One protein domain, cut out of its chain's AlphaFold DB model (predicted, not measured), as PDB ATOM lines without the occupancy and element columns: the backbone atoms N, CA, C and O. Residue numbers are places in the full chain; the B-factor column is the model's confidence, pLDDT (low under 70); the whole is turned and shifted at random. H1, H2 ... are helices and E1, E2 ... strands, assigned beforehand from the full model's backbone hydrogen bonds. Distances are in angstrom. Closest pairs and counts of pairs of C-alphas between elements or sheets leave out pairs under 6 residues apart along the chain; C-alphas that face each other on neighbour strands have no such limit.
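Overview. This is residues 8 to 78 of the 91 residues of an uncharacterized protein of Halomonas venusta (UniProt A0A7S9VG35). A small sheet of three short strands sits between the long helix H1 at one end and short H2 with the loop of residues 57 to 74 at the other. The 71 printed residues run H1, E1, E2, H2, E3; the antiparallel sheet's order is E1, E2, E3. The class is mixed, under half of the residues being in named elements; the whole is compact, radius of gyration of the C-alphas 12.6 A, spans 33 by 25 by 19 A.

Along the chain. Find E2, residues 42 to 45, 9.9 A long, beginning at (189.015, 179.999, 130.897); E1 is residues 35 to 37, E3 75 to 77. H1, residues 8 to 25, runs 25.9 A from C-alpha 8 at (205.333, 185.430, 124.675); H2 is residues 53 to 56.

Arrangement. In the hairpin E1 and E2, look for N 36 and O 44, 2.9 A apart; between E2 and E3, N 76 and O 43, 2.9 A. H1, every O i to N i+4 pair within hydrogen-bond range, only grazes the sheet; H2, too short for such pairs, only just grazes it, with 5 pairs of C-alphas within 10 A.

Size, cuts and confidence. The printed part has no cut; H2 to E3 is a long link; no printed residue is under 70 in pLDDT.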
ATOM      1  N   GLU A   8     205.895 184.795 125.876       91.75
ATOM      2  CA  GLU A   8     205.333 185.430 124.675       91.75
ATOM      3  C   GLU A   8     204.726 184.407 123.700       91.75
ATOM      4  O   GLU A   8     203.649 184.620 123.141       91.75
ATOM      5  N   GLU A   9     205.388 183.259 123.507       91.19
ATOM      6  CA  GLU A   9     204.874 182.183 122.655       91.19
ATOM      7  C   GLU A   9     203.598 181.552 123.228       91.19
ATOM      8  O   GLU A   9     202.716 181.140 122.466       91.19
ATOM      9  N   LYS A  10     203.482 181.455 124.559       88.62
ATOM     10  CA  LYS A  10     202.271 180.946 125.220       88.62
ATOM     11  C   LYS A  10     201.119 181.926 125.055       88.62
ATOM     12  O   LYS A  10     200.037 181.497 124.654       88.62
ATOM     13  N   ASP A  11     201.358 183.211 125.280       89.12
ATOM     14  CA  ASP A  11     200.335 184.251 125.169       89.12
ATOM     15  C   ASP A  11     199.816 184.368 123.733       89.12
ATOM     16  O   ASP A  11     198.604 184.393 123.497       89.12
ATOM     17  N   ALA A  12     200.719 184.337 122.748       89.94
ATOM     18  CA  ALA A  12     200.348 184.317 121.336       89.94
ATOM     19  C   ALA A  12     199.500 183.084 120.981       89.94
ATOM     20  O   ALA A  12     198.526 183.184 120.229       89.94
ATOM     21  N   LEU A  13     199.834 181.915 121.538       90.06
ATOM     22  CA  LEU A  13     199.071 180.687 121.325       90.06
ATOM     23  C   LEU A  13     197.677 180.755 121.964       90.06
ATOM     24  O   LEU A  13     196.705 180.327 121.341       90.06
ATOM     25  N   VAL A  14     197.569 181.300 123.177       91.38
ATOM     26  CA  VAL A  14     196.289 181.504 123.871       91.38
ATOM     27  C   VAL A  14     195.385 182.415 123.044       91.38
ATOM     28  O   VAL A  14     194.281 182.000 122.688       91.38
ATOM     29  N   ARG A  15     195.883 183.587 122.630       89.38
ATOM     30  CA  ARG A  15     195.135 184.538 121.788       89.38
ATOM     31  C   ARG A  15     194.689 183.914 120.468       89.38
ATOM     32  O   ARG A  15     193.533 184.055 120.077       89.38
ATOM     33  N   LYS A  16     195.572 183.162 119.805       91.38
ATOM     34  CA  LYS A  16     195.236 182.445 118.567       91.38
ATOM     35  C   LYS A  16     194.091 181.448 118.771       91.38
ATOM     36  O   LYS A  16     193.176 181.408 117.953       91.38
ATOM     37  N   ASN A  17     194.138 180.645 119.835       92.06
ATOM     38  CA  ASN A  17     193.104 179.644 120.114       92.06
ATOM     39  C   ASN A  17     191.746 180.289 120.414       92.06
ATOM     40  O   ASN A  17     190.716 179.767 119.996       92.06
ATOM     41  N   ILE A  18     191.752 181.417 121.122       91.50
ATOM     42  CA  ILE A  18     190.547 182.183 121.445       91.50
ATOM     43  C   ILE A  18     189.918 182.761 120.178       91.50
ATOM     44  O   ILE A  18     188.731 182.540 119.945       91.50
ATOM     45  N   LYS A  19     190.721 183.398 119.313       89.12
ATOM     46  CA  LYS A  19     190.251 183.919 118.021       89.12
ATOM     47  C   LYS A  19     189.611 182.821 117.171       89.12
ATOM     48  O   LYS A  19     188.479 182.966 116.729       89.12
ATOM     49  N   GLN A  20     190.291 181.684 117.016       92.38
ATOM     50  CA  GLN A  20     189.752 180.546 116.261       92.38
ATOM     51  C   GLN A  20     188.459 179.992 116.866       92.38
ATOM     52  O   GLN A  20     187.570 179.561 116.134       92.38
ATOM     53  N   PHE A  21     188.351 179.972 118.195       93.00
ATOM     54  CA  PHE A  21     187.138 179.526 118.868       93.00
ATOM     55  C   PHE A  21     185.969 180.476 118.588       93.00
ATOM     56  O   PHE A  21     184.896 180.007 118.205       93.00
ATOM     57  N   TYR A  22     186.195 181.783 118.719       90.75
ATOM     58  CA  TYR A  22     185.205 182.819 118.436       90.75
ATOM     59  C   TYR A  22     184.715 182.765 116.982       90.75
ATOM     60  O   TYR A  22     183.512 182.684 116.747       90.75
ATOM     61  N   GLU A  23     185.632 182.674 116.010       91.19
ATOM     62  CA  GLU A  23     185.305 182.545 114.580       91.19
ATOM     63  C   GLU A  23     184.401 181.334 114.274       91.19
ATOM     64  O   GLU A  23     183.601 181.371 113.342       91.19
ATOM     65  N   GLN A  24     184.517 180.251 115.051       93.44
ATOM     66  CA  GLN A  24     183.755 179.015 114.845       93.44
ATOM     67  C   GLN A  24     182.403 178.988 115.569       93.44
ATOM     68  O   GLN A  24     181.479 178.335 115.084       93.44
ATOM     69  N   HIS A  25     182.290 179.639 116.729       91.62
ATOM     70  CA  HIS A  25     181.133 179.496 117.627       91.62
ATOM     71  C   HIS A  25     180.291 180.774 117.745       91.62
ATOM     72  O   HIS A  25     179.140 180.702 118.175       91.62
ATOM     73  N   GLY A  26     180.826 181.925 117.333       89.38
ATOM     74  CA  GLY A  26     180.163 183.220 117.437       89.38
ATOM     75  C   GLY A  26     180.236 183.847 118.841       89.38
ATOM     76  O   GLY A  26     181.080 183.460 119.656       89.38
ATOM     77  N   PRO A  27     179.363 184.836 119.128       90.88
ATOM     78  CA  PRO A  27     179.370 185.627 120.363       90.88
ATOM     79  C   PRO A  27     179.361 184.797 121.646       90.88
ATOM     80  O   PRO A  27     178.368 184.156 121.971       90.88
ATOM     81  N   CYS A  28     180.460 184.866 122.398       92.56
ATOM     82  CA  CYS A  28     180.657 184.280 123.725       92.56
ATOM     83  C   CYS A  28     181.746 185.067 124.475       92.56
ATOM     84  O   CYS A  28     182.393 185.941 123.898       92.56
ATOM     85  N   CYS A  29     181.982 184.764 125.751       92.38
ATOM     86  CA  CYS A  29     182.992 185.444 126.562       92.38
ATOM     87  C   CYS A  29     184.384 185.442 125.916       92.38
ATOM     88  O   CYS A  29     185.063 186.452 126.016       92.38
ATOM     89  N   ALA A  30     184.781 184.387 125.197       91.25
ATOM     90  CA  ALA A  30     186.075 184.339 124.507       91.25
ATOM     91  C   ALA A  30     186.293 185.491 123.503       91.25
ATOM     92  O   ALA A  30     187.431 185.866 123.254       91.25
ATOM     93  N   GLY A  31     185.225 186.037 122.913       87.88
ATOM     94  CA  GLY A  31     185.295 187.163 121.973       87.88
ATOM     95  C   GLY A  31     184.946 188.519 122.590       87.88
ATOM     96  O   GLY A  31     184.778 189.485 121.858       87.88
ATOM     97  N   CYS A  32     184.751 188.586 123.909       92.06
ATOM     98  CA  CYS A  32     184.311 189.797 124.594       92.06
ATOM     99  C   CYS A  32     185.507 190.643 125.043       92.06
ATOM    100  O   CYS A  32     186.431 190.119 125.664       92.06
ATOM    101  N   ASP A  33     185.438 191.962 124.861       90.88
ATOM    102  CA  ASP A  33     186.478 192.911 125.294       90.88
ATOM    103  C   ASP A  33     186.731 192.890 126.806       90.88
ATOM    104  O   ASP A  33     187.779 193.300 127.300       90.88
ATOM    105  N   HIS A  34     185.737 192.449 127.572       92.50
ATOM    106  CA  HIS A  34     185.826 192.359 129.021       92.50
ATOM    107  C   HIS A  34     186.496 191.072 129.509       92.50
ATOM    108  O   HIS A  34     186.609 190.886 130.722       92.50
ATOM    109  N   TRP A  35     186.906 190.177 128.614       93.56
ATOM    110  CA  TRP A  35     187.399 188.856 128.976       93.56
ATOM    111  C   TRP A  35     188.915 188.746 128.808       93.56
ATOM    112  O   TRP A  35     189.438 188.752 127.695       93.56
ATOM    113  N   ASP A  36     189.621 188.629 129.934       93.44
ATOM    114  CA  ASP A  36     191.075 188.481 129.974       93.44
ATOM    115  C   ASP A  36     191.462 187.000 130.137       93.44
ATOM    116  O   ASP A  36     191.109 186.373 131.145       93.44
ATOM    117  N   PRO A  37     192.136 186.377 129.157       92.75
ATOM    118  CA  PRO A  37     192.377 184.944 129.190       92.75
ATOM    119  C   PRO A  37     193.446 184.530 130.206       92.75
ATOM    120  O   PRO A  37     194.612 184.894 130.099       92.75
ATOM    121  N   LEU A  38     193.075 183.618 131.109       92.00
ATOM    122  CA  LEU A  38     194.022 182.878 131.960       92.00
ATOM    123  C   LEU A  38     194.591 181.641 131.249       92.00
ATOM    124  O   LEU A  38     195.564 181.026 131.688       92.00
ATOM    125  N   GLY A  39     193.952 181.246 130.151       90.25
ATOM    126  CA  GLY A  39     194.345 180.148 129.290       90.25
ATOM    127  C   GLY A  39     193.398 180.033 128.100       90.25
ATOM    128  O   GLY A  39     192.548 180.883 127.859       90.25
ATOM    129  N   ALA A  40     193.518 178.944 127.342       88.31
ATOM    130  CA  ALA A  40     192.743 178.770 126.113       88.31
ATOM    131  C   ALA A  40     191.257 178.409 126.329       88.31
ATOM    132  O   ALA A  40     190.513 178.355 125.350       88.31
ATOM    133  N   SER A  41     190.834 178.092 127.558       92.94
ATOM    134  CA  SER A  41     189.472 177.630 127.886       92.94
ATOM    135  C   SER A  41     188.788 178.408 129.008       92.94
ATOM    136  O   SER A  41     187.589 178.234 129.201       92.94
ATOM    137  N   VAL A  42     189.525 179.233 129.753       95.12
ATOM    138  CA  VAL A  42     189.015 179.999 130.897       95.12
ATOM    139  C   VAL A  42     189.688 181.366 130.964       95.12
ATOM    140  O   VAL A  42     190.834 181.521 130.536       95.12
ATOM    141  N   GLY A  43     188.983 182.337 131.528       95.00
ATOM    142  CA  GLY A  43     189.445 183.717 131.630       95.00
ATOM    143  C   GLY A  43     188.606 184.524 132.605       95.00
ATOM    144  O   GLY A  43     187.553 184.073 133.059       95.00
ATOM    145  N   GLU A  44     189.108 185.695 132.959       95.69
ATOM    146  CA  GLU A  44     188.524 186.604 133.935       95.69
ATOM    147  C   GLU A  44     187.629 187.643 133.262       95.69
ATOM    148  O   GLU A  44     188.010 188.281 132.285       95.69
ATOM    149  N   CYS A  45     186.439 187.865 133.819       95.06
ATOM    150  CA  CYS A  45     185.548 188.930 133.373       95.06
ATOM    151  C   CYS A  45     185.858 190.239 134.116       95.06
ATOM    152  O   CYS A  45     185.318 190.496 135.198       95.06
ATOM    153  N   THR A  46     186.679 191.099 133.515       94.19
ATOM    154  CA  THR A  46     187.115 192.395 134.075       94.19
ATOM    155  C   THR A  46     185.968 193.393 134.279       94.19
ATOM    156  O   THR A  46     186.091 194.350 135.042       94.19
ATOM    157  N   ARG A  47     184.807 193.149 133.656       93.75
ATOM    158  CA  ARG A  47     183.578 193.932 133.859       93.75
ATOM    159  C   ARG A  47     182.935 193.712 135.229       93.75
ATOM    160  O   ARG A  47     182.235 194.606 135.715       93.75
ATOM    161  N   THR A  48     183.125 192.533 135.823       92.56
ATOM    162  CA  THR A  48     182.573 192.189 137.143       92.56
ATOM    163  C   THR A  48     183.372 192.849 138.261       92.56
ATOM    164  O   THR A  48     184.564 193.089 138.110       92.56
ATOM    165  N   ALA A  49     182.750 193.140 139.403       95.00
ATOM    166  CA  ALA A  49     183.515 193.540 140.582       95.00
ATOM    167  C   ALA A  49     184.322 192.341 141.120       95.00
ATOM    168  O   ALA A  49     183.836 191.209 141.035       95.00
ATOM    169  N   PRO A  50     185.517 192.560 141.700       96.62
ATOM    170  CA  PRO A  50     186.245 191.494 142.367       96.62
ATOM    171  C   PRO A  50     185.433 190.844 143.492       96.62
ATOM    172  O   PRO A  50     184.763 191.531 144.266       96.62
ATOM    173  N   VAL A  51     185.541 189.525 143.606       96.25
ATOM    174  CA  VAL A  51     184.895 188.700 144.633       96.25
ATOM    175  C   VAL A  51     185.933 187.920 145.440       96.25
ATOM    176  O   VAL A  51     187.115 187.872 145.076       96.25
ATOM    177  N   ALA A  52     185.502 187.302 146.541       93.62
ATOM    178  CA  ALA A  52     186.357 186.423 147.330       93.62
ATOM    179  C   ALA A  52     186.840 185.226 146.495       93.62
ATOM    180  O   ALA A  52     186.159 184.773 145.581       93.62
ATOM    181  N   GLY A  53     188.025 184.701 146.816       92.88
ATOM    182  CA  GLY A  53     188.741 183.738 145.976       92.88
ATOM    183  C   GLY A  53     187.910 182.562 145.454       92.88
ATOM    184  O   GLY A  53     187.861 182.338 144.250       92.88
ATOM    185  N   MET A  54     187.212 181.837 146.334       91.94
ATOM    186  CA  MET A  54     186.405 180.678 145.922       91.94
ATOM    187  C   MET A  54     185.185 181.052 145.068       91.94
ATOM    188  O   MET A  54     184.800 180.289 144.178       91.94
ATOM    189  N   ASP A  55     184.623 182.247 145.256       93.56
ATOM    190  CA  ASP A  55     183.500 182.723 144.441       93.56
ATOM    191  C   ASP A  55     183.932 182.944 142.983       93.56
ATOM    192  O   ASP A  55     183.135 182.766 142.062       93.56
ATOM    193  N   ARG A  56     185.220 183.244 142.746       95.00
ATOM    194  CA  ARG A  56     185.768 183.475 141.400       95.00
ATOM    195  C   ARG A  56     185.610 182.278 140.478       95.00
ATOM    196  O   ARG A  56     185.338 182.460 139.300       95.00
ATOM    197  N   VAL A  57     185.803 181.068 140.999       94.00
ATOM    198  CA  VAL A  57     185.838 179.825 140.207       94.00
ATOM    199  C   VAL A  57     184.551 179.017 140.303       94.00
ATOM    200  O   VAL A  57     184.455 177.939 139.720       94.00
ATOM    201  N   SER A  58     183.536 179.530 141.000       91.69
ATOM    202  CA  SER A  58     182.262 178.824 141.180       91.69
ATOM    203  C   SER A  58     181.576 178.514 139.840       91.69
ATOM    204  O   SER A  58     180.960 177.462 139.690       91.69
ATOM    205  N   MET A  59     181.761 179.362 138.819       91.62
ATOM    206  CA  MET A  59     181.253 179.111 137.461       91.62
ATOM    207  C   MET A  59     181.968 177.971 136.723       91.62
ATOM    208  O   MET A  59     181.445 177.469 135.732       91.62
ATOM    209  N   LEU A  60     183.140 177.543 137.202       93.06
ATOM    210  CA  LEU A  60     183.851 176.364 136.699       93.06
ATOM    211  C   LEU A  60     183.373 175.065 137.373       93.06
ATOM    212  O   LEU A  60     183.864 173.989 137.038       93.06
ATOM    213  N   GLY A  61     182.447 175.156 138.337       91.38
ATOM    214  CA  GLY A  61     181.989 174.019 139.135       91.38
ATOM    215  C   GLY A  61     183.023 173.534 140.153       91.38
ATOM    216  O   GLY A  61     183.002 172.369 140.538       91.38
ATOM    217  N   TRP A  62     183.966 174.391 140.552       90.12
ATOM    218  CA  TRP A  62     185.000 174.043 141.524       90.12
ATOM    219  C   TRP A  62     184.519 174.350 142.942       90.12
ATOM    220  O   TRP A  62     184.417 175.512 143.327       90.12
ATOM    221  N   ASP A  63     184.262 173.309 143.729       83.50
ATOM    222  CA  ASP A  63     183.753 173.404 145.104       83.50
ATOM    223  C   ASP A  63     184.746 172.898 146.170       83.50
ATOM    224  O   ASP A  63     184.617 173.234 147.345       83.50
ATOM    225  N   ASN A  64     185.776 172.149 145.769       84.06
ATOM    226  CA  ASN A  64     186.781 171.570 146.665       84.06
ATOM    227  C   ASN A  64     188.217 171.842 146.181       84.06
ATOM    228  O   ASN A  64     189.001 170.927 145.916       84.06
ATOM    229  N   CYS A  65     188.560 173.121 146.011       84.19
ATOM    230  CA  CYS A  65     189.897 173.526 145.590       84.19
ATOM    231  C   CYS A  65     190.850 173.608 146.794       84.19
ATOM    232  O   CYS A  65     190.621 174.373 147.728       84.19
ATOM    233  N   THR A  66     191.942 172.839 146.772       87.75
ATOM    234  CA  THR A  66     193.007 172.909 147.794       87.75
ATOM    235  C   THR A  66     194.046 173.986 147.494       87.75
ATOM    236  O   THR A  66     194.807 174.387 148.374       87.75
ATOM    237  N   MET A  67     194.092 174.456 146.246       89.25
ATOM    238  CA  MET A  67     194.938 175.565 145.840       89.25
ATOM    239  C   MET A  67     194.358 176.867 146.388       89.25
ATOM    240  O   MET A  67     193.153 177.101 146.328       89.25
ATOM    241  N   ARG A  68     195.230 177.739 146.897       91.25
ATOM    242  CA  ARG A  68     194.823 179.087 147.282       91.25
ATOM    243  C   ARG A  68     194.393 179.853 146.034       91.25
ATOM    244  O   ARG A  68     195.184 180.017 145.111       91.25
ATOM    245  N   ILE A  69     193.162 180.351 146.054       92.94
ATOM    246  CA  ILE A  69     192.632 181.264 145.046       92.94
ATOM    247  C   ILE A  69     192.513 182.629 145.711       92.94
ATOM    248  O   ILE A  69     191.802 182.777 146.704       92.94
ATOM    249  N   ASP A  70     193.251 183.611 145.206       94.62
ATOM    250  CA  ASP A  70     193.181 184.980 145.713       94.62
ATOM    251  C   ASP A  70     191.944 185.709 145.182       94.62
ATOM    252  O   ASP A  70     191.355 185.320 144.173       94.62
ATOM    253  N   THR A  71     191.562 186.783 145.868       96.31
ATOM    254  CA  THR A  71     190.511 187.728 145.467       96.31
ATOM    255  C   THR A  71     190.751 188.263 144.052       96.31
ATOM    256  O   THR A  71     191.896 188.474 143.656       96.31
ATOM    257  N   GLY A  72     189.686 188.516 143.290       96.38
ATOM    258  CA  GLY A  72     189.799 188.960 141.897       96.38
ATOM    259  C   GLY A  72     188.486 188.838 141.131       96.38
ATOM    260  O   GLY A  72     187.442 188.586 141.733       96.38
ATOM    261  N   HIS A  73     188.528 189.019 139.815       97.06
ATOM    262  CA  HIS A  73     187.342 188.944 138.959       97.06
ATOM    263  C   HIS A  73     186.805 187.510 138.831       97.06
ATOM    264  O   HIS A  73     187.537 186.535 139.053       97.06
ATOM    265  N   ILE A  74     185.521 187.390 138.473       96.00
ATOM    266  CA  ILE A  74     184.879 186.101 138.185       96.00
ATOM    267  C   ILE A  74     185.574 185.444 136.993       96.00
ATOM    268  O   ILE A  74     185.775 186.084 135.960       96.00
ATOM    269  N   VAL A  75     185.902 184.163 137.131       95.94
ATOM    270  CA  VAL A  75     186.461 183.328 136.069       95.94
ATOM    271  C   VAL A  75     185.326 182.582 135.382       95.94
ATOM    272  O   VAL A  75     184.525 181.915 136.036       95.94
ATOM    273  N   THR A  76     185.273 182.658 134.058       96.00
ATOM    274  CA  THR A  76     184.259 181.979 133.248       96.00
ATOM    275  C   THR A  76     184.900 181.003 132.259       96.00
ATOM    276  O   THR A  76     186.038 181.217 131.823       96.00
ATOM    277  N   PRO A  77     184.184 179.933 131.863       95.94
ATOM    278  CA  PRO A  77     184.511 179.189 130.650       95.94
ATOM    279  C   PRO A  77     184.462 180.112 129.427       95.94
ATOM    280  O   PRO A  77     183.637 181.028 129.369       95.94
ATOM    281  N   ARG A  78     185.309 179.858 128.426       94.50
ATOM    282  CA  ARG A  78     185.357 180.655 127.185       94.50
ATOM    283  C   ARG A  78     184.008 180.701 126.452       94.50
ATOM    284  O   ARG A  78     183.669 181.706 125.840       94.50
TER     285      ARG A  78